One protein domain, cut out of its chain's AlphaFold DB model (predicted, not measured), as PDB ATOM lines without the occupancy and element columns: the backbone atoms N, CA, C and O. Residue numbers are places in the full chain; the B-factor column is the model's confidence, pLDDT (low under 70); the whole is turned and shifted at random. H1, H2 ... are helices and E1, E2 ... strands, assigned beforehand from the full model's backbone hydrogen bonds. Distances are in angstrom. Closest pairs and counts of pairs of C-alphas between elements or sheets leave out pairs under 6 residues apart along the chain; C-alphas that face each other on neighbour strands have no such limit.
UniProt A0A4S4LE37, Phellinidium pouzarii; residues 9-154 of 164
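AT A GLANCE: This is residues 9 to 154 of the 164 residues of a protein of Phellinidium pouzarii (UniProt A0A4S4LE37). A twisted sheet of five strands forms the middle of a three-layered domain, with H1 and H2 side by side over one face and H4 over the other. Beyond the end of H2 a long loop swings away from this body, and its residues 73 to 82 and 87 to 96 stick out. The printed part has 146 residues, with five named helices and five named strands in the order E1 H1 E2 E3 H2 E4 H3 E5 H4 H5. The mixed sheet runs E4 E1 E3 E2 E5, and the class is mixed, helices and strands. The whole is compact, with a radius of gyration of the C-alphas of 15.0 A and spans of 42 by 33 by 28 A.

IN THESE COORDINATES: Find C-alpha 9 at (-32.525, 1.195, -29.177); from there E1, residues 9 to 15, runs 19.8 A. The other strands are E2, residues 37 to 41, E3, residues 46 to 53, 23.4 A, E4, residues 105 to 114, 23.9 A, and E5, residues 131 to 135. H1, residues 21 to 33, measures 18.1 A. H2, residues 54 to 72, begins at C-alpha 54 (-35.283, 3.473, -26.476) and measures 28.9 A. Then come H3, residues 116 to 121, H4, residues 138 to 147, 14.3 A, and H5, residues 151 to 154, ending at C-alpha 154 (-26.105, -3.088, -41.328).

HOW THE PARTS SIT: Start at E1, antiparallel to E3, where N 11 and O 50 are 2.9 A apart, and to E4, where N 10 and O 111 are 2.9 A apart. E2 and E3 form an antiparallel hairpin, with N 41 and O 47 at 2.7 A. E2 and E5 are parallel, with N 40 and O 133 at 2.8 A. E1, H1, E2 and E3, H2, E4 are split strand-helix-strand units, same-way strands with another strand between them, each with a right-handed crossover. H1 is over E2 and E5 at a height over the sheet of 9.2 A. On the same face, H2 is over E1 at 9.4 A. They touch at a shallow tilt of 21 degrees, opposite ways; their closest C-alphas, Ser 30 and Tyr 60, are 6.9 A apart. On the opposite face H4 is over E2 at 10.0 A. It touches H5, with C-alphas 145 and 151 closest at 4.9 A; H5 only grazes the sheet with residues 153 to 154. H3 is only just not on the sheet, with 4 pairs of C-alphas within 10 A. Every O i to N i+4 pair is within hydrogen-bond range in H1, H3 and H4, against 10 of 15 in H2; H5 is too short for one.

THE WHOLE: Look at Gly 74 and Ser 117 for the two C-alphas farthest apart, 45.6 A. The printed part has no cut. The link from H2 to E4 is long, 32 residues. Mean pLDDT of the printed part is 74.3, with residues 66 to 104, 117 to 123, 125 and 129 under 70.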
ATOM      1  N   ALA A   9     -32.045   1.749 -27.937       89.81
ATOM      2  CA  ALA A   9     -32.525   1.195 -29.177       89.81
ATOM      3  C   ALA A   9     -31.713   1.696 -30.360       89.81
ATOM      4  O   ALA A   9     -31.076   2.753 -30.328       89.81
ATOM      5  N   ARG A  10     -31.796   0.930 -31.442       91.56
ATOM      6  CA  ARG A  10     -31.243   1.277 -32.742       91.56
ATOM      7  C   ARG A  10     -32.295   1.050 -33.809       91.56
ATOM      8  O   ARG A  10     -32.920  -0.007 -33.860       91.56
ATOM      9  N   ALA A  11     -32.477   2.029 -34.683       92.44
ATOM     10  CA  ALA A  11     -33.441   1.955 -35.771       92.44
ATOM     11  C   ALA A  11     -32.762   2.175 -37.121       92.44
ATOM     12  O   ALA A  11     -31.902   3.045 -37.255       92.44
ATOM     13  N   LEU A  12     -33.201   1.428 -38.136       93.38
ATOM     14  CA  LEU A  12     -32.832   1.637 -39.534       93.38
ATOM     15  C   LEU A  12     -34.082   1.869 -40.373       93.38
ATOM     16  O   LEU A  12     -34.977   1.025 -40.430       93.38
ATOM     17  N   LEU A  13     -34.119   2.995 -41.075       92.19
ATOM     18  CA  LEU A  13     -35.175   3.354 -42.005       92.19
ATOM     19  C   LEU A  13     -34.616   3.429 -43.427       92.19
ATOM     20  O   LEU A  13     -33.591   4.065 -43.682       92.19
ATOM     21  N   LYS A  14     -35.330   2.814 -44.368       90.69
ATOM     22  CA  LYS A  14     -35.065   2.902 -45.807       90.69
ATOM     23  C   LYS A  14     -36.059   3.865 -46.435       90.69
ATOM     24  O   LYS A  14     -37.257   3.772 -46.202       90.69
ATOM     25  N   PHE A  15     -35.570   4.769 -47.262       89.06
ATOM     26  CA  PHE A  15     -36.361   5.728 -48.019       89.06
ATOM     27  C   PHE A  15     -36.168   5.452 -49.499       89.06
ATOM     28  O   PHE A  15     -35.070   5.111 -49.939       89.06
ATOM     29  N   HIS A  16     -37.203   5.720 -50.292       86.31
ATOM     30  CA  HIS A  16     -37.034   5.720 -51.742       86.31
ATOM     31  C   HIS A  16     -35.997   6.779 -52.159       86.31
ATOM     32  O   HIS A  16     -35.131   6.516 -52.986       86.31
ATOM     33  N   HIS A  17     -36.052   7.956 -51.523       87.00
ATOM     34  CA  HIS A  17     -35.013   8.981 -51.576       87.00
ATOM     35  C   HIS A  17     -35.168  10.037 -50.473       87.00
ATOM     36  O   HIS A  17     -36.274  10.317 -49.989       87.00
ATOM     37  N   ILE A  18     -34.056  10.696 -50.140       89.00
ATOM     38  CA  ILE A  18     -34.011  11.870 -49.252       89.00
ATOM     39  C   ILE A  18     -33.359  13.033 -50.015       89.00
ATOM     40  O   ILE A  18     -32.151  13.247 -49.942       89.00
ATOM     41  N   LEU A  19     -34.165  13.774 -50.780       85.31
ATOM     42  CA  LEU A  19     -33.699  14.924 -51.572       85.31
ATOM     43  C   LEU A  19     -34.069  16.271 -50.954       85.31
ATOM     44  O   LEU A  19     -33.228  17.166 -50.902       85.31
ATOM     45  N   SER A  20     -35.309  16.412 -50.472       84.31
ATOM     46  CA  SER A  20     -35.826  17.710 -50.032       84.31
ATOM     47  C   SER A  20     -35.030  18.272 -48.850       84.31
ATOM     48  O   SER A  20     -34.727  17.571 -47.878       84.31
ATOM     49  N   SER A  21     -34.706  19.562 -48.943       80.75
ATOM     50  CA  SER A  21     -34.026  20.336 -47.900       80.75
ATOM     51  C   SER A  21     -34.800  20.301 -46.583       80.75
ATOM     52  O   SER A  21     -34.199  20.129 -45.524       80.75
ATOM     53  N   GLN A  22     -36.132  20.352 -46.654       79.12
ATOM     54  CA  GLN A  22     -37.009  20.186 -45.500       79.12
ATOM     55  C   GLN A  22     -36.835  18.803 -44.865       79.12
ATOM     56  O   GLN A  22     -36.677  18.725 -43.650       79.12
ATOM     57  N   LYS A  23     -36.764  17.717 -45.662       81.56
ATOM     58  CA  LYS A  23     -36.535  16.376 -45.094       81.56
ATOM     59  C   LYS A  23     -35.211  16.318 -44.340       81.56
ATOM     60  O   LYS A  23     -35.173  15.845 -43.210       81.56
ATOM     61  N   LYS A  24     -34.147  16.822 -44.968       88.88
ATOM     62  CA  LYS A  24     -32.800  16.850 -44.390       88.88
ATOM     63  C   LYS A  24     -32.776  17.662 -43.092       88.88
ATOM     64  O   LYS A  24     -32.170  17.219 -42.122       88.88
ATOM     65  N   ARG A  25     -33.453  18.818 -43.058       86.12
ATOM     66  CA  ARG A  25     -33.547  19.678 -41.870       86.12
ATOM     67  C   ARG A  25     -34.259  18.977 -40.718       86.12
ATOM     68  O   ARG A  25     -33.721  18.978 -39.620       86.12
ATOM     69  N   THR A  26     -35.412  18.358 -40.971       85.88
ATOM     70  CA  THR A  26     -36.182  17.649 -39.939       85.88
ATOM     71  C   THR A  26     -35.390  16.495 -39.335       85.88
ATOM     72  O   THR A  26     -35.274  16.434 -38.119       85.88
ATOM     73  N   ILE A  27     -34.781  15.641 -40.170       90.75
ATOM     74  CA  ILE A  27     -33.929  14.523 -39.719       90.75
ATOM     75  C   ILE A  27     -32.824  15.032 -38.788       90.75
ATOM     76  O   ILE A  27     -32.623  14.502 -37.702       90.75
ATOM     77  N   ARG A  28     -32.121  16.097 -39.190       91.69
ATOM     78  CA  ARG A  28     -31.003  16.630 -38.404       91.69
ATOM     79  C   ARG A  28     -31.460  17.280 -37.099       91.69
ATOM     80  O   ARG A  28     -30.838  17.058 -36.067       91.69
ATOM     81  N   HIS A  29     -32.513  18.094 -37.162       88.69
ATOM     82  CA  HIS A  29     -32.997  18.858 -36.016       88.69
ATOM     83  C   HIS A  29     -33.629  17.948 -34.968       88.69
ATOM     84  O   HIS A  29     -33.200  17.982 -33.826       88.69
ATOM     85  N   SER A  30     -34.544  17.066 -35.378       89.12
ATOM     86  CA  SER A  30     -35.210  16.137 -34.462       89.12
ATOM     87  C   SER A  30     -34.210  15.189 -33.794       89.12
ATOM     88  O   SER A  30     -34.267  14.998 -32.586       89.12
ATOM     89  N   ALA A  31     -33.211  14.679 -34.528       91.88
ATOM     90  CA  ALA A  31     -32.183  13.837 -33.918       91.88
ATOM     91  C   ALA A  31     -31.352  14.597 -32.875       91.88
ATOM     92  O   ALA A  31     -31.025  14.042 -31.833       91.88
ATOM     93  N   ARG A  32     -31.023  15.867 -33.140       90.38
ATOM     94  CA  ARG A  32     -30.292  16.710 -32.189       90.38
ATOM     95  C   ARG A  32     -31.126  17.014 -30.945       90.38
ATOM     96  O   ARG A  32     -30.604  16.897 -29.843       90.38
ATOM     97  N   ASP A  33     -32.388  17.388 -31.127       89.25
ATOM     98  CA  ASP A  33     -33.295  17.755 -30.033       89.25
ATOM     99  C   ASP A  33     -33.566  16.557 -29.110       89.25
ATOM    100  O   ASP A  33     -33.672  16.714 -27.898       89.25
ATOM    101  N   LEU A  34     -33.609  15.354 -29.688       87.56
ATOM    102  CA  LEU A  34     -33.797  14.092 -28.974       87.56
ATOM    103  C   LEU A  34     -32.482  13.473 -28.452       87.56
ATOM    104  O   LEU A  34     -32.463  12.351 -27.947       87.56
ATOM    105  N   GLY A  35     -31.348  14.168 -28.604       88.50
ATOM    106  CA  GLY A  35     -30.040  13.667 -28.168       88.50
ATOM    107  C   GLY A  35     -29.627  12.346 -28.831       88.50
ATOM    108  O   GLY A  35     -28.842  11.587 -28.266       88.50
ATOM    109  N   LEU A  36     -30.170  12.051 -30.013       90.81
ATOM    110  CA  LEU A  36     -29.860  10.853 -30.780       90.81
ATOM    111  C   LEU A  36     -28.595  11.052 -31.598       90.81
ATOM    112  O   LEU A  36     -28.271  12.158 -32.030       90.81
ATOM    113  N   VAL A  37     -27.925   9.946 -31.887       92.94
ATOM    114  CA  VAL A  37     -26.762   9.895 -32.773       92.94
ATOM    115  C   VAL A  37     -27.076   9.019 -33.974       92.94
ATOM    116  O   VAL A  37     -27.898   8.104 -33.897       92.94
ATOM    117  N   GLY A  38     -26.453   9.294 -35.115       92.75
ATOM    118  CA  GLY A  38     -26.685   8.460 -36.282       92.75
ATOM    119  C   GLY A  38     -26.099   8.965 -37.584       92.75
ATOM    120  O   GLY A  38     -25.331   9.926 -37.641       92.75
ATOM    121  N   ILE A  39     -26.514   8.305 -38.657       95.12
ATOM    122  CA  ILE A  39     -26.073   8.578 -40.019       95.12
ATOM    123  C   ILE A  39     -27.251   8.535 -40.991       95.12
ATOM    124  O   ILE A  39     -28.133   7.682 -40.904       95.12
ATOM    125  N   CYS A  40     -27.263   9.468 -41.937       95.44
ATOM    126  CA  CYS A  40     -28.277   9.590 -42.970       95.44
ATOM    127  C   CYS A  40     -27.627   9.716 -44.341       95.44
ATOM    128  O   CYS A  40     -27.056  10.748 -44.690       95.44
ATOM    129  N   LYS A  41     -27.798   8.691 -45.166       95.75
ATOM    130  CA  LYS A  41     -27.450   8.720 -46.579       95.75
ATOM    131  C   LYS A  41     -28.551   9.414 -47.372       95.75
ATOM    132  O   LYS A  41     -29.679   8.919 -47.444       95.75
ATOM    133  N   VAL A  42     -28.222  10.551 -47.980       93.56
ATOM    134  CA  VAL A  42     -29.138  11.327 -48.829       93.56
ATOM    135  C   VAL A  42     -29.147  10.822 -50.281       93.56
ATOM    136  O   VAL A  42     -28.322  10.003 -50.689       93.56
ATOM    137  N   GLY A  43     -30.112  11.265 -51.090       89.88
ATOM    138  CA  GLY A  43     -30.247  10.800 -52.481       89.88
ATOM    139  C   GLY A  43     -30.973   9.455 -52.609       89.88
ATOM    140  O   GLY A  43     -31.860   9.171 -51.805       89.88
ATOM    141  N   TYR A  44     -30.611   8.654 -53.619       88.69
ATOM    142  CA  TYR A  44     -31.247   7.368 -53.968       88.69
ATOM    143  C   TYR A  44     -30.320   6.163 -53.701       88.69
ATOM    144  O   TYR A  44     -29.155   6.218 -54.098       88.69
ATOM    145  N   PRO A  45     -30.784   5.089 -53.033       89.31
ATOM    146  CA  PRO A  45     -31.872   5.117 -52.051       89.31
ATOM    147  C   PRO A  45     -31.482   6.010 -50.865       89.31
ATOM    148  O   PRO A  45     -30.298   6.282 -50.661       89.31
ATOM    149  N   GLY A  46     -32.452   6.471 -50.083       92.44
ATOM    150  CA  GLY A  46     -32.155   7.160 -48.828       92.44
ATOM    151  C   GLY A  46     -32.073   6.157 -47.684       92.44
ATOM    152  O   GLY A  46     -32.867   5.219 -47.641       92.44
ATOM    153  N   VAL A  47     -31.135   6.329 -46.759       93.81
ATOM    154  CA  VAL A  47     -31.016   5.437 -45.596       93.81
ATOM    155  C   VAL A  47     -30.729   6.248 -44.352       93.81
ATOM    156  O   VAL A  47     -29.928   7.170 -44.399       93.81
ATOM    157  N   LEU A  48     -31.381   5.908 -43.249       94.31
ATOM    158  CA  LEU A  48     -31.230   6.578 -41.967       94.31
ATOM    159  C   LEU A  48     -31.051   5.523 -40.889       94.31
ATOM    160  O   LEU A  48     -31.920   4.671 -40.724       94.31
ATOM    161  N   ALA A  49     -29.949   5.595 -40.160       94.44
ATOM    162  CA  ALA A  49     -29.715   4.794 -38.973       94.44
ATOM    163  C   ALA A  49     -29.524   5.725 -37.780       94.44
ATOM    164  O   ALA A  49     -28.780   6.703 -37.879       94.44
ATOM    165  N   VAL A  50     -30.210   5.432 -36.681       93.75
ATOM    166  CA  VAL A  50     -30.134   6.208 -35.440       93.75
ATOM    167  C   VAL A  50     -30.076   5.297 -34.231       93.75
ATOM    168  O   VAL A  50     -30.569   4.170 -34.267       93.75
ATOM    169  N   GLU A  51     -29.493   5.820 -33.166       92.12
ATOM    170  CA  GLU A  51     -29.296   5.142 -31.897       92.12
ATOM    171  C   GLU A  51     -29.392   6.146 -30.751       92.12
ATOM    172  O   GLU A  51     -29.060   7.327 -30.898       92.12
ATOM    173  N   GLY A  52     -29.869   5.663 -29.612       90.31
ATOM    174  CA  GLY A  52     -30.008   6.425 -28.382       90.31
ATOM    175  C   GLY A  52     -30.920   5.686 -27.417       90.31
ATOM    176  O   GLY A  52     -31.140   4.482 -27.574       90.31
ATOM    177  N   SER A  53     -31.439   6.384 -26.406       89.12
ATOM    178  CA  SER A  53     -32.390   5.754 -25.484       89.12
ATOM    179  C   SER A  53     -33.620   5.256 -26.243       89.12
ATOM    180  O   SER A  53     -34.060   5.868 -27.224       89.12
ATOM    181  N   GLU A  54     -34.171   4.133 -25.798       87.69
ATOM    182  CA  GLU A  54     -35.283   3.473 -26.476       87.69
ATOM    183  C   GLU A  54     -36.500   4.394 -26.636       87.69
ATOM    184  O   GLU A  54     -37.102   4.451 -27.713       87.69
ATOM    185  N   GLU A  55     -36.798   5.196 -25.612       87.75
ATOM    186  CA  GLU A  55     -37.866   6.195 -25.649       87.75
ATOM    187  C   GLU A  55     -37.637   7.239 -26.757       87.75
ATOM    188  O   GLU A  55     -38.516   7.473 -27.594       87.75
ATOM    189  N   GLN A  56     -36.441   7.834 -26.798       89.50
ATOM    190  CA  GLN A  56     -36.082   8.880 -27.760       89.50
ATOM    191  C   GLN A  56     -36.092   8.332 -29.196       89.50
ATOM    192  O   GLN A  56     -36.634   8.967 -30.105       89.50
ATOM    193  N   VAL A  57     -35.571   7.119 -29.411       90.12
ATOM    194  CA  VAL A  57     -35.592   6.445 -30.720       90.12
ATOM    195  C   VAL A  57     -37.027   6.149 -31.154       90.12
ATOM    196  O   VAL A  57     -37.383   6.413 -32.304       90.12
ATOM    197  N   GLY A  58     -37.880   5.670 -30.246       88.44
ATOM    198  CA  GLY A  58     -39.301   5.456 -30.517       88.44
ATOM    199  C   GLY A  58     -40.018   6.747 -30.926       88.44
ATOM    200  O   GLY A  58     -40.738   6.770 -31.931       88.44
ATOM    201  N   CYS A  59     -39.783   7.844 -30.201       87.50
ATOM    202  CA  CYS A  59     -40.289   9.177 -30.539       87.50
ATOM    203  C   CYS A  59     -39.811   9.644 -31.919       87.50
ATOM    204  O   CYS A  59     -40.633  10.054 -32.742       87.50
ATOM    205  N   TYR A  60     -38.519   9.508 -32.208       89.94
ATOM    206  CA  TYR A  60     -37.928   9.915 -33.478       89.94
ATOM    207  C   TYR A  60     -38.476   9.119 -34.665       89.94
ATOM    208  O   TYR A  60     -38.888   9.696 -35.671       89.94
ATOM    209  N   VAL A  61     -38.553   7.790 -34.546       89.00
ATOM    210  CA  VAL A  61     -39.131   6.925 -35.585       89.00
ATOM    211  C   VAL A  61     -40.582   7.324 -35.858       89.00
ATOM    212  O   VAL A  61     -40.979   7.416 -37.020       89.00
ATOM    213  N   ARG A  62     -41.376   7.622 -34.820       83.44
ATOM    214  CA  ARG A  62     -42.746   8.128 -34.996       83.44
ATOM    215  C   ARG A  62     -42.766   9.487 -35.692       83.44
ATOM    216  O   ARG A  62     -43.517   9.640 -36.651       83.44
ATOM    217  N   GLU A  63     -41.939  10.444 -35.277       83.44
ATOM    218  CA  GLU A  63     -41.880  11.775 -35.894       83.44
ATOM    219  C   GLU A  63     -41.538  11.688 -37.390       83.44
ATOM    220  O   GLU A  63     -42.254  12.239 -38.234       83.44
ATOM    221  N   ILE A  64     -40.484  10.940 -37.728       83.69
ATOM    222  CA  ILE A  64     -40.021  10.728 -39.104       83.69
ATOM    223  C   ILE A  64     -41.018   9.906 -39.931       83.69
ATOM    224  O   ILE A  64     -41.004   9.967 -41.157       83.69
ATOM    225  N   LYS A  65     -41.933   9.162 -39.318       75.75
ATOM    226  CA  LYS A  65     -42.998   8.476 -40.058       75.75
ATOM    227  C   LYS A  65     -44.241   9.364 -40.226       75.75
ATOM    228  O   LYS A  65     -44.777   9.453 -41.330       75.75
ATOM    229  N   VAL A  66     -44.656  10.099 -39.191       66.00
ATOM    230  CA  VAL A  66     -45.862  10.954 -39.195       66.00
ATOM    231  C   VAL A  66     -45.673  12.225 -40.029       66.00
ATOM    232  O   VAL A  66     -46.525  12.546 -40.862       66.00
ATOM    233  N   ARG A  67     -44.549  12.944 -39.873       59.53
ATOM    234  CA  ARG A  67     -44.332  14.236 -40.557       59.53
ATOM    235  C   ARG A  67     -44.308  14.116 -42.084       59.53
ATOM    236  O   ARG A  67     -44.691  15.058 -42.769       59.53
ATOM    237  N   TYR A  68     -43.927  12.964 -42.640       53.00
ATOM    238  CA  TYR A  68     -43.816  12.786 -44.095       53.00
ATOM    239  C   TYR A  68     -45.040  12.151 -44.759       53.00
ATOM    240  O   TYR A  68     -45.143  12.204 -45.983       53.00
ATOM    241  N   VAL A  69     -45.990  11.610 -43.988       44.31
ATOM    242  CA  VAL A  69     -47.331  11.285 -44.508       44.31
ATOM    243  C   VAL A  69     -48.095  12.575 -44.828       44.31
ATOM    244  O   VAL A  69     -48.750  12.666 -45.862       44.31
ATOM    245  N   ARG A  70     -47.942  13.613 -43.995       37.25
ATOM    246  CA  ARG A  70     -48.726  14.856 -44.085       37.25
ATOM    247  C   ARG A  70     -48.309  15.815 -45.210       37.25
ATOM    248  O   ARG A  70     -49.112  16.635 -45.633       37.25
ATOM    249  N   LEU A  71     -47.092  15.686 -45.746       42.25
ATOM    250  CA  LEU A  71     -46.608  16.524 -46.857       42.25
ATOM    251  C   LEU A  71     -47.190  16.141 -48.234       42.25
ATOM    252  O   LEU A  71     -46.995  16.886 -49.188       42.25
ATOM    253  N   ARG A  72     -47.896  15.005 -48.368       37.72
ATOM    254  CA  ARG A  72     -48.544  14.607 -49.635       37.72
ATOM    255  C   ARG A  72     -49.990  15.084 -49.782       37.72
ATOM    256  O   ARG A  72     -50.464  15.170 -50.905       37.72
ATOM    257  N   SER A  73     -50.681  15.392 -48.689       42.31
ATOM    258  CA  SER A  73     -52.131  15.640 -48.685       42.31
ATOM    259  C   SER A  73     -52.535  17.120 -48.754       42.31
ATOM    260  O   SER A  73     -53.704  17.431 -48.555       42.31
ATOM    261  N   GLY A  74     -51.602  18.044 -49.025       40.66
ATOM    262  CA  GLY A  74     -51.915  19.456 -49.317       40.66
ATOM    263  C   GLY A  74     -52.627  20.238 -48.202       40.66
ATOM    264  O   GLY A  74     -53.002  21.388 -48.403       40.66
ATOM    265  N   THR A  75     -52.811  19.662 -47.015       34.97
ATOM    266  CA  THR A  75     -53.555  20.277 -45.913       34.97
ATOM    267  C   THR A  75     -52.585  20.931 -44.937       34.97
ATOM    268  O   THR A  75     -52.051  20.313 -44.012       34.97
ATOM    269  N   SER A  76     -52.356  22.219 -45.191       36.94
ATOM    270  CA  SER A  76     -51.706  23.168 -44.293       36.94
ATOM    271  C   SER A  76     -52.495  23.283 -42.988       36.94
ATOM    272  O   SER A  76     -53.403  24.096 -42.864       36.94
ATOM    273  N   LEU A  77     -52.132  22.477 -41.996       34.50
ATOM    274  CA  LEU A  77     -52.354  22.813 -40.595       34.50
ATOM    275  C   LEU A  77     -51.008  22.698 -39.894       34.50
ATOM    276  O   LEU A  77     -50.526  21.602 -39.594       34.50
ATOM    277  N   PHE A  78     -50.395  23.866 -39.715       37.25
ATOM    278  CA  PHE A  78     -49.272  24.112 -38.829       37.25
ATOM    279  C   PHE A  78     -49.667  23.675 -37.418       37.25
ATOM    280  O   PHE A  78     -50.240  24.447 -36.659       37.25
ATOM    281  N   TYR A  79     -49.357  22.437 -37.050       35.12
ATOM    282  CA  TYR A  79     -49.202  22.133 -35.639       35.12
ATOM    283  C   TYR A  79     -47.823  22.639 -35.237       35.12
ATOM    284  O   TYR A  79     -46.801  22.026 -35.559       35.12
ATOM    285  N   GLN A  80     -47.817  23.790 -34.562       30.66
ATOM    286  CA  GLN A  80     -46.786  24.147 -33.595       30.66
ATOM    287  C   GLN A  80     -46.652  22.976 -32.617       30.66
ATOM    288  O   GLN A  80     -47.316  22.910 -31.588       30.66
ATOM    289  N   LEU A  81     -45.806  22.007 -32.955       38.19
ATOM    290  CA  LEU A  81     -45.238  21.115 -31.961       38.19
ATOM    291  C   LEU A  81     -44.215  21.967 -31.218       38.19
ATOM    292  O   LEU A  81     -43.057  22.051 -31.622       38.19
ATOM    293  N   ASN A  82     -44.686  22.669 -30.187       32.25
ATOM    294  CA  ASN A  82     -43.812  23.218 -29.166       32.25
ATOM    295  C   ASN A  82     -42.934  22.059 -28.686       32.25
ATOM    296  O   ASN A  82     -43.442  21.051 -28.191       32.25
ATOM    297  N   ALA A  83     -41.625  22.192 -28.888       39.84
ATOM    298  CA  ALA A  83     -40.594  21.199 -28.590       39.84
ATOM    299  C   ALA A  83     -40.464  20.857 -27.087       39.84
ATOM    300  O   ALA A  83     -39.492  20.248 -26.664       39.84
ATOM    301  N   THR A  84     -41.440  21.242 -26.267       36.56
ATOM    302  CA  THR A  84     -41.458  21.087 -24.813       36.56
ATOM    303  C   THR A  84     -42.363  19.963 -24.318       36.56
ATOM    304  O   THR A  84     -42.414  19.734 -23.115       36.56
ATOM    305  N   SER A  85     -43.071  19.234 -25.190       39.31
ATOM    306  CA  SER A  85     -43.986  18.187 -24.720       39.31
ATOM    307  C   SER A  85     -44.105  16.977 -25.649       39.31
ATOM    308  O   SER A  85     -45.174  16.638 -26.148       39.31
ATOM    309  N   CYS A  86     -42.996  16.268 -25.854       37.44
ATOM    310  CA  CYS A  86     -43.063  14.833 -26.151       37.44
ATOM    311  C   CYS A  86     -43.530  14.012 -24.927       37.44
ATOM    312  O   CYS A  86     -43.903  12.854 -25.081       37.44
ATOM    313  N   TYR A  87     -43.573  14.629 -23.737       40.94
ATOM    314  CA  TYR A  87     -43.922  13.990 -22.468       40.94
ATOM    315  C   TYR A  87     -45.423  13.994 -22.109       40.94
ATOM    316  O   TYR A  87     -45.827  13.174 -21.291       40.94
ATOM    317  N   ALA A  88     -46.277  14.855 -22.687       34.06
ATOM    318  CA  ALA A  88     -47.677  14.985 -22.228       34.06
ATOM    319  C   ALA A  88     -48.734  14.198 -23.028       34.06
ATOM    320  O   ALA A  88     -49.922  14.495 -22.907       34.06
ATOM    321  N   VAL A  89     -48.362  13.198 -23.835       37.81
ATOM    322  CA  VAL A  89     -49.356  12.387 -24.573       37.81
ATOM    323  C   VAL A  89     -49.077  10.891 -24.428       37.81
ATOM    324  O   VAL A  89     -48.850  10.177 -25.399       37.81
ATOM    325  N   TYR A  90     -49.117  10.407 -23.188       42.91
ATOM    326  CA  TYR A  90     -49.205   8.980 -22.876       42.91
ATOM    327  C   TYR A  90     -50.593   8.694 -22.279       42.91
ATOM    328  O   TYR A  90     -50.795   8.858 -21.078       42.91
ATOM    329  N   PRO A  91     -51.592   8.375 -23.129       35.72
ATOM    330  CA  PRO A  91     -52.305   7.109 -22.919       35.72
ATOM    331  C   PRO A  91     -52.682   6.346 -24.207       35.72
ATOM    332  O   PRO A  91     -53.315   5.301 -24.118       35.72
ATOM    333  N   PHE A  92     -52.276   6.789 -25.402       39.31
ATOM    334  CA  PHE A  92     -52.553   6.066 -26.660       39.31
ATOM    335  C   PHE A  92     -51.344   5.219 -27.109       39.31
ATOM    336  O   PHE A  92     -50.883   5.285 -28.248       39.31
ATOM    337  N   MET A  93     -50.753   4.474 -26.170       39.00
ATOM    338  CA  MET A  93     -49.716   3.482 -26.468       39.00
ATOM    339  C   MET A  93     -50.381   2.223 -27.039       39.00
ATOM    340  O   MET A  93     -51.404   1.804 -26.519       39.00
ATOM    341  N   TYR A  94     -49.777   1.623 -28.071       41.47
ATOM    342  CA  TYR A  94     -50.271   0.490 -28.880       41.47
ATOM    343  C   TYR A  94     -51.165   0.824 -30.085       41.47
ATOM    344  O   TYR A  94     -52.132   0.130 -30.380       41.47
ATOM    345  N   LEU A  95     -50.774   1.810 -30.896       42.38
ATOM    346  CA  LEU A  95     -50.965   1.646 -32.340       42.38
ATOM    347  C   LEU A  95     -49.762   0.875 -32.877       42.38
ATOM    348  O   LEU A  95     -48.641   1.384 -32.870       42.38
ATOM    349  N   ASP A  96     -50.014  -0.368 -33.282       43.25
ATOM    350  CA  ASP A  96     -49.043  -1.288 -33.861       43.25
ATOM    351  C   ASP A  96     -48.239  -0.594 -34.974       43.25
ATOM    352  O   ASP A  96     -48.722  -0.352 -36.086       43.25
ATOM    353  N   VAL A  97     -46.990  -0.251 -34.647       45.06
ATOM    354  CA  VAL A  97     -46.049   0.482 -35.506       45.06
ATOM    355  C   VAL A  97     -45.767  -0.288 -36.809       45.06
ATOM    356  O   VAL A  97     -45.324   0.327 -37.793       45.06
ATOM    357  N   GLN A  98     -46.055  -1.597 -36.827       38.09
ATOM    358  CA  GLN A  98     -45.895  -2.498 -37.968       38.09
ATOM    359  C   GLN A  98     -47.071  -2.443 -38.959       38.09
ATOM    360  O   GLN A  98     -46.861  -2.658 -40.151       38.09
ATOM    361  N   SER A  99     -48.283  -2.101 -38.507       37.34
ATOM    362  CA  SER A  99     -49.522  -2.164 -39.314       37.34
ATOM    363  C   SER A  99     -49.696  -1.021 -40.317       37.34
ATOM    364  O   SER A  99     -50.432  -1.116 -41.301       37.34
ATOM    365  N   LEU A 100     -49.013   0.093 -40.086       41.22
ATOM    366  CA  LEU A 100     -49.147   1.262 -40.933       41.22
ATOM    367  C   LEU A 100     -48.349   1.006 -42.235       41.22
ATOM    368  O   LEU A 100     -47.183   0.612 -42.202       41.22
ATOM    369  N   ARG A 101     -48.976   1.191 -43.403       37.62
ATOM    370  CA  ARG A 101     -48.314   1.162 -44.722       37.62
ATOM    371  C   ARG A 101     -48.011   2.611 -45.133       37.62
ATOM    372  O   ARG A 101     -48.931   3.397 -45.331       37.62
ATOM    373  N   TRP A 102     -46.730   2.996 -45.205       48.75
ATOM    374  CA  TRP A 102     -46.294   4.408 -45.199       48.75
ATOM    375  C   TRP A 102     -45.635   4.833 -46.519       48.75
ATOM    376  O   TRP A 102     -44.758   4.156 -47.042       48.75
ATOM    377  N   ALA A 103     -45.999   6.004 -47.043       49.97
ATOM    378  CA  ALA A 103     -45.752   6.367 -48.442       49.97
ATOM    379  C   ALA A 103     -44.335   6.888 -48.803       49.97
ATOM    380  O   ALA A 103     -44.114   7.259 -49.957       49.97
ATOM    381  N   SER A 104     -43.377   6.974 -47.863       64.12
ATOM    382  CA  SER A 104     -42.038   7.534 -48.167       64.12
ATOM    383  C   SER A 104     -40.829   6.894 -47.472       64.12
ATOM    384  O   SER A 104     -39.703   7.136 -47.919       64.12
ATOM    385  N   CYS A 105     -41.033   6.068 -46.441       74.75
ATOM    386  CA  CYS A 105     -39.978   5.273 -45.817       74.75
ATOM    387  C   CYS A 105     -40.519   4.003 -45.149       74.75
ATOM    388  O   CYS A 105     -41.674   3.958 -44.727       74.75
ATOM    389  N   THR A 106     -39.654   3.002 -45.028       84.56
ATOM    390  CA  THR A 106     -39.905   1.717 -44.376       84.56
ATOM    391  C   THR A 106     -38.957   1.583 -43.193       84.56
ATOM    392  O   THR A 106     -37.748   1.750 -43.357       84.56
ATOM    393  N   LEU A 107     -39.486   1.262 -42.011       85.81
ATOM    394  CA  LEU A 107     -38.665   0.833 -40.879       85.81
ATOM    395  C   LEU A 107     -38.155  -0.575 -41.193       85.81
ATOM    396  O   LEU A 107     -38.932  -1.523 -41.204       85.81
ATOM    397  N   ALA A 108     -36.877  -0.688 -41.528       86.50
ATOM    398  CA  ALA A 108     -36.269  -1.948 -41.929       86.50
ATOM    399  C   ALA A 108     -35.859  -2.798 -40.724       86.50
ATOM    400  O   ALA A 108     -35.871  -4.020 -40.812       86.50
ATOM    401  N   ASN A 109     -35.487  -2.159 -39.614       89.62
ATOM    402  CA  ASN A 109     -35.161  -2.845 -38.375       89.62
ATOM    403  C   ASN A 109     -35.276  -1.889 -37.181       89.62
ATOM    404  O   ASN A 109     -34.974  -0.699 -37.311       89.62
ATOM    405  N   LEU A 110     -35.708  -2.421 -36.042       86.31
ATOM    406  CA  LEU A 110     -35.704  -1.757 -34.744       86.31
ATOM    407  C   LEU A 110     -35.214  -2.780 -33.715       86.31
ATOM    408  O   LEU A 110     -35.886  -3.784 -33.496       86.31
ATOM    409  N   MET A 111     -34.045  -2.536 -33.132       85.12
ATOM    410  CA  MET A 111     -33.517  -3.303 -32.002       85.12
ATOM    411  C   MET A 111     -33.772  -2.507 -30.731       85.12
ATOM    412  O   MET A 111     -33.373  -1.346 -30.673       85.12
ATOM    413  N   THR A 112     -34.430  -3.111 -29.751       86.12
ATOM    414  CA  THR A 112     -34.751  -2.525 -28.440       86.12
ATOM    415  C   THR A 112     -34.072  -3.317 -27.326       86.12
ATOM    416  O   THR A 112     -33.544  -4.401 -27.583       86.12
ATOM    417  N   GLY A 113     -34.077  -2.792 -26.098       81.88
ATOM    418  CA  GLY A 113     -33.485  -3.478 -24.947       81.88
ATOM    419  C   GLY A 113     -31.964  -3.646 -25.018       81.88
ATOM    420  O   GLY A 113     -31.434  -4.573 -24.411       81.88
ATOM    421  N   LEU A 114     -31.263  -2.786 -25.765       81.81
ATOM    422  CA  LEU A 114     -29.801  -2.798 -25.809       81.81
ATOM    423  C   LEU A 114     -29.245  -2.331 -24.461       81.81
ATOM    424  O   LEU A 114     -29.695  -1.319 -23.919       81.81
ATOM    425  N   SER A 115     -28.267  -3.068 -23.941       81.94
ATOM    426  CA  SER A 115     -27.564  -2.757 -22.696       81.94
ATOM    427  C   SER A 115     -26.464  -1.707 -22.904       81.94
ATOM    428  O   SER A 115     -26.016  -1.463 -24.027       81.94
ATOM    429  N   ASP A 116     -25.957  -1.120 -21.815       72.06
ATOM    430  CA  ASP A 116     -24.796  -0.218 -21.875       72.06
ATOM    431  C   ASP A 116     -23.556  -0.896 -22.492       72.06
ATOM    432  O   ASP A 116     -22.791  -0.254 -23.216       72.06
ATOM    433  N   SER A 117     -23.365  -2.203 -22.272       69.81
ATOM    434  CA  SER A 117     -22.291  -2.979 -22.907       69.81
ATOM    435  C   SER A 117     -22.446  -3.070 -24.428       69.81
ATOM    436  O   SER A 117     -21.455  -2.944 -25.148       69.81
ATOM    437  N   ASP A 118     -23.677  -3.204 -24.935       69.19
ATOM    438  CA  ASP A 118     -23.943  -3.260 -26.381       69.19
ATOM    439  C   ASP A 118     -23.595  -1.933 -27.070       69.19
ATOM    440  O   ASP A 118     -23.124  -1.913 -28.215       69.19
ATOM    441  N   LEU A 119     -23.770  -0.821 -26.350       68.44
ATOM    442  CA  LEU A 119     -23.353   0.501 -26.804       68.44
ATOM    443  C   LEU A 119     -21.844   0.716 -26.745       68.44
ATOM    444  O   LEU A 119     -21.314   1.399 -27.614       68.44
ATOM    445  N   GLN A 120     -21.144   0.194 -25.735       62.25
ATOM    446  CA  GLN A 120     -19.685   0.344 -25.646       62.25
ATOM    447  C   GLN A 120     -18.954  -0.439 -26.742       62.25
ATOM    448  O   GLN A 120     -17.897  -0.011 -27.196       62.25
ATOM    449  N   MET A 121     -19.520  -1.562 -27.188       56.03
ATOM    450  CA  MET A 121     -18.944  -2.370 -28.266       56.03
ATOM    451  C   MET A 121     -19.319  -1.874 -29.665       56.03
ATOM    452  O   MET A 121     -18.624  -2.194 -30.630       56.03
ATOM    453  N   SER A 122     -20.425  -1.131 -29.798       60.84
ATOM    454  CA  SER A 122     -20.906  -0.673 -31.096       60.84
ATOM    455  C   SER A 122     -21.767   0.588 -30.997       60.84
ATOM    456  O   SER A 122     -22.965   0.512 -30.726       60.84
ATOM    457  N   LYS A 123     -21.171   1.766 -31.223       69.44
ATOM    458  CA  LYS A 123     -21.878   3.039 -31.043       69.44
ATOM    459  C   LYS A 123     -21.910   3.870 -32.310       69.44
ATOM    460  O   LYS A 123     -20.875   4.273 -32.837       69.44
ATOM    461  N   LEU A 124     -23.109   4.262 -32.741       75.31
ATOM    462  CA  LEU A 124     -23.228   5.336 -33.738       75.31
ATOM    463  C   LEU A 124     -22.709   6.677 -33.183       75.31
ATOM    464  O   LEU A 124     -22.447   7.595 -33.957       75.31
ATOM    465  N   ALA A 125     -22.505   6.794 -31.867       69.38
ATOM    466  CA  ALA A 125     -21.878   7.970 -31.264       69.38
ATOM    467  C   ALA A 125     -20.413   8.164 -31.694       69.38
ATOM    468  O   ALA A 125     -19.928   9.293 -31.695       69.38
ATOM    469  N   ASP A 126     -19.726   7.108 -32.139       74.75
ATOM    470  CA  ASP A 126     -18.364   7.227 -32.682       74.75
ATOM    471  C   ASP A 126     -18.346   7.926 -34.049       74.75
ATOM    472  O   ASP A 126     -17.302   8.384 -34.522       74.75
ATOM    473  N   ILE A 127     -19.511   8.003 -34.700       75.69
ATOM    474  CA  ILE A 127     -19.724   8.719 -35.959       75.69
ATOM    475  C   ILE A 127     -20.054  10.187 -35.679       75.69
ATOM    476  O   ILE A 127     -19.646  11.065 -36.438       75.69
ATOM    477  N   SER A 128     -20.807  10.459 -34.609       75.12
ATOM    478  CA  SER A 128     -21.258  11.800 -34.240       75.12
ATOM    479  C   SER A 128     -21.473  11.924 -32.739       75.12
ATOM    480  O   SER A 128     -22.210  11.134 -32.158       75.12
ATOM    481  N   SER A 129     -20.939  12.980 -32.125       69.69
ATOM    482  CA  SER A 129     -21.189  13.272 -30.707       69.69
ATOM    483  C   SER A 129     -22.638  13.691 -30.423       69.69
ATOM    484  O   SER A 129     -23.097  13.565 -29.293       69.69
ATOM    485  N   SER A 130     -23.365  14.194 -31.430       78.75
ATOM    486  CA  SER A 130     -24.793  14.520 -31.336       78.75
ATOM    487  C   SER A 130     -25.427  14.675 -32.722       78.75
ATOM    488  O   SER A 130     -24.811  15.190 -33.658       78.75
ATOM    489  N   GLY A 131     -26.677  14.252 -32.870       89.62
ATOM    490  CA  GLY A 131     -27.420  14.344 -34.120       89.62
ATOM    491  C   GLY A 131     -26.941  13.374 -35.203       89.62
ATOM    492  O   GLY A 131     -26.174  12.438 -34.974       89.62
ATOM    493  N   VAL A 132     -27.428  13.608 -36.422       91.56
ATOM    494  CA  VAL A 132     -27.229  12.712 -37.565       91.56
ATOM    495  C   VAL A 132     -26.273  13.314 -38.590       91.56
ATOM    496  O   VAL A 132     -26.525  14.398 -39.128       91.56
ATOM    497  N   VAL A 133     -25.217  12.569 -38.919       93.50
ATOM    498  CA  VAL A 133     -24.269  12.914 -39.988       93.50
ATOM    499  C   VAL A 133     -24.892  12.599 -41.341       93.50
ATOM    500  O   VAL A 133     -25.418  11.512 -41.567       93.50
ATOM    501  N   MET A 134     -24.848  13.564 -42.255       94.00
ATOM    502  CA  MET A 134     -25.386  13.408 -43.605       94.00
ATOM    503  C   MET A 134     -24.267  12.983 -44.547       94.00
ATOM    504  O   MET A 134     -23.247  13.661 -44.615       94.00
ATOM    505  N   VAL A 135     -24.481  11.904 -45.290       95.44
ATOM    506  CA  VAL A 135     -23.524  11.379 -46.273       95.44
ATOM    507  C   VAL A 135     -24.195  11.208 -47.626       95.44
ATOM    508  O   VAL A 135     -25.416  11.053 -47.707       95.44
ATOM    509  N   GLU A 136     -23.419  11.226 -48.702       93.25
ATOM    510  CA  GLU A 136     -23.965  11.113 -50.059       93.25
ATOM    511  C   GLU A 136     -23.793   9.705 -50.619       93.25
ATOM    512  O   GLU A 136     -24.678   9.187 -51.310       93.25
ATOM    513  N   LYS A 137     -22.674   9.052 -50.291       93.88
ATOM    514  CA  LYS A 137     -22.312   7.757 -50.861       93.88
ATOM    515  C   LYS A 137     -22.648   6.626 -49.899       93.88
ATOM    516  O   LYS A 137     -22.436   6.703 -48.693       93.88
ATOM    517  N   MET A 138     -23.128   5.511 -50.448       91.38
ATOM    518  CA  MET A 138     -23.405   4.311 -49.648       91.38
ATOM    519  C   MET A 138     -22.127   3.695 -49.060       91.38
ATOM    520  O   MET A 138     -22.160   3.103 -47.984       91.38
ATOM    521  N   SER A 139     -20.991   3.866 -49.742       92.06
ATOM    522  CA  SER A 139     -19.679   3.437 -49.251       92.06
ATOM    523  C   SER A 139     -19.293   4.133 -47.944       92.06
ATOM    524  O   SER A 139     -18.694   3.496 -47.086       92.06
ATOM    525  N   GLU A 140     -19.684   5.398 -47.760       92.81
ATOM    526  CA  GLU A 140     -19.457   6.132 -46.511       92.81
ATOM    527  C   GLU A 140     -20.269   5.515 -45.373       92.81
ATOM    528  O   GLU A 140     -19.733   5.281 -44.297       92.81
ATOM    529  N   VAL A 141     -21.532   5.150 -45.626       92.00
ATOM    530  CA  VAL A 141     -22.349   4.434 -44.631       92.00
ATOM    531  C   VAL A 141     -21.680   3.130 -44.222       92.00
ATOM    532  O   VAL A 141     -21.534   2.867 -43.035       92.00
ATOM    533  N   GLY A 142     -21.233   2.328 -45.193       91.00
ATOM    534  CA  GLY A 142     -20.528   1.077 -44.914       91.00
ATOM    535  C   GLY A 142     -19.246   1.287 -44.105       91.00
ATOM    536  O   GLY A 142     -18.995   0.544 -43.160       91.00
ATOM    537  N   PHE A 143     -18.469   2.324 -44.433       90.81
ATOM    538  CA  PHE A 143     -17.271   2.710 -43.687       90.81
ATOM    539  C   PHE A 143     -17.594   3.057 -42.227       90.81
ATOM    540  O   PHE A 143     -16.973   2.513 -41.314       90.81
ATOM    541  N   PHE A 144     -18.603   3.899 -41.995       90.88
ATOM    542  CA  PHE A 144     -19.013   4.291 -40.648       90.88
ATOM    543  C   PHE A 144     -19.596   3.124 -39.845       90.88
ATOM    544  O   PHE A 144     -19.244   2.957 -38.682       90.88
ATOM    545  N   MET A 145     -20.416   2.273 -40.465       90.56
ATOM    546  CA  MET A 145     -20.965   1.080 -39.811       90.56
ATOM    547  C   MET A 145     -19.868   0.088 -39.432       90.56
ATOM    548  O   MET A 145     -19.910  -0.477 -38.347       90.56
ATOM    549  N   ARG A 146     -18.858  -0.101 -40.288       90.12
ATOM    550  CA  ARG A 146     -17.688  -0.932 -39.972       90.12
ATOM    551  C   ARG A 146     -16.898  -0.370 -38.798       90.12
ATOM    552  O   ARG A 146     -16.576  -1.116 -37.882       90.12
ATOM    553  N   ARG A 147     -16.623   0.936 -38.810       87.94
ATOM    554  CA  ARG A 147     -15.911   1.612 -37.719       87.94
ATOM    555  C   ARG A 147     -16.670   1.520 -36.392       87.94
ATOM    556  O   ARG A 147     -16.035   1.351 -35.364       87.94
ATOM    557  N   ALA A 148     -18.000   1.573 -36.437       86.12
ATOM    558  CA  ALA A 148     -18.866   1.424 -35.272       86.12
ATOM    559  C   ALA A 148     -19.113  -0.043 -34.856       86.12
ATOM    560  O   ALA A 148     -19.965  -0.278 -34.012       86.12
ATOM    561  N   GLY A 149     -18.474  -1.047 -35.475       87.75
ATOM    562  CA  GLY A 149     -18.726  -2.465 -35.164       87.75
ATOM    563  C   GLY A 149     -20.103  -2.991 -35.609       87.75
ATOM    564  O   GLY A 149     -20.497  -4.099 -35.264       87.75
ATOM    565  N   LEU A 150     -20.839  -2.220 -36.415       88.88
ATOM    566  CA  LEU A 150     -22.215  -2.481 -36.855       88.88
ATOM    567  C   LEU A 150     -22.334  -3.022 -38.274       88.88
ATOM    568  O   LEU A 150     -23.444  -3.139 -38.797       88.88
ATOM    569  N   GLU A 151     -21.223  -3.360 -38.925       89.19
ATOM    570  CA  GLU A 151     -21.248  -3.836 -40.308       89.19
ATOM    571  C   GLU A 151     -22.128  -5.083 -40.481       89.19
ATOM    572  O   GLU A 151     -22.902  -5.138 -41.435       89.19
ATOM    573  N   GLY A 152     -22.063  -6.052 -39.564       87.75
ATOM    574  CA  GLY A 152     -22.887  -7.266 -39.630       87.75
ATOM    575  C   GLY A 152     -24.385  -6.952 -39.606       87.75
ATOM    576  O   GLY A 152     -25.119  -7.352 -40.512       87.75
ATOM    577  N   TRP A 153     -24.819  -6.157 -38.622       88.50
ATOM    578  CA  TRP A 153     -26.202  -5.689 -38.500       88.50
ATOM    579  C   TRP A 153     -26.643  -4.899 -39.737       88.50
ATOM    580  O   TRP A 153     -27.654  -5.221 -40.362       88.50
ATOM    581  N   TRP A 154     -25.846  -3.910 -40.148       88.12
ATOM    582  CA  TRP A 154     -26.105  -3.088 -41.328       88.12
ATOM    583  C   TRP A 154     -26.295  -3.942 -42.584       88.12
ATOM    584  O   TRP A 154     -27.278  -3.783 -43.311       88.12
TER     585      TRP A 154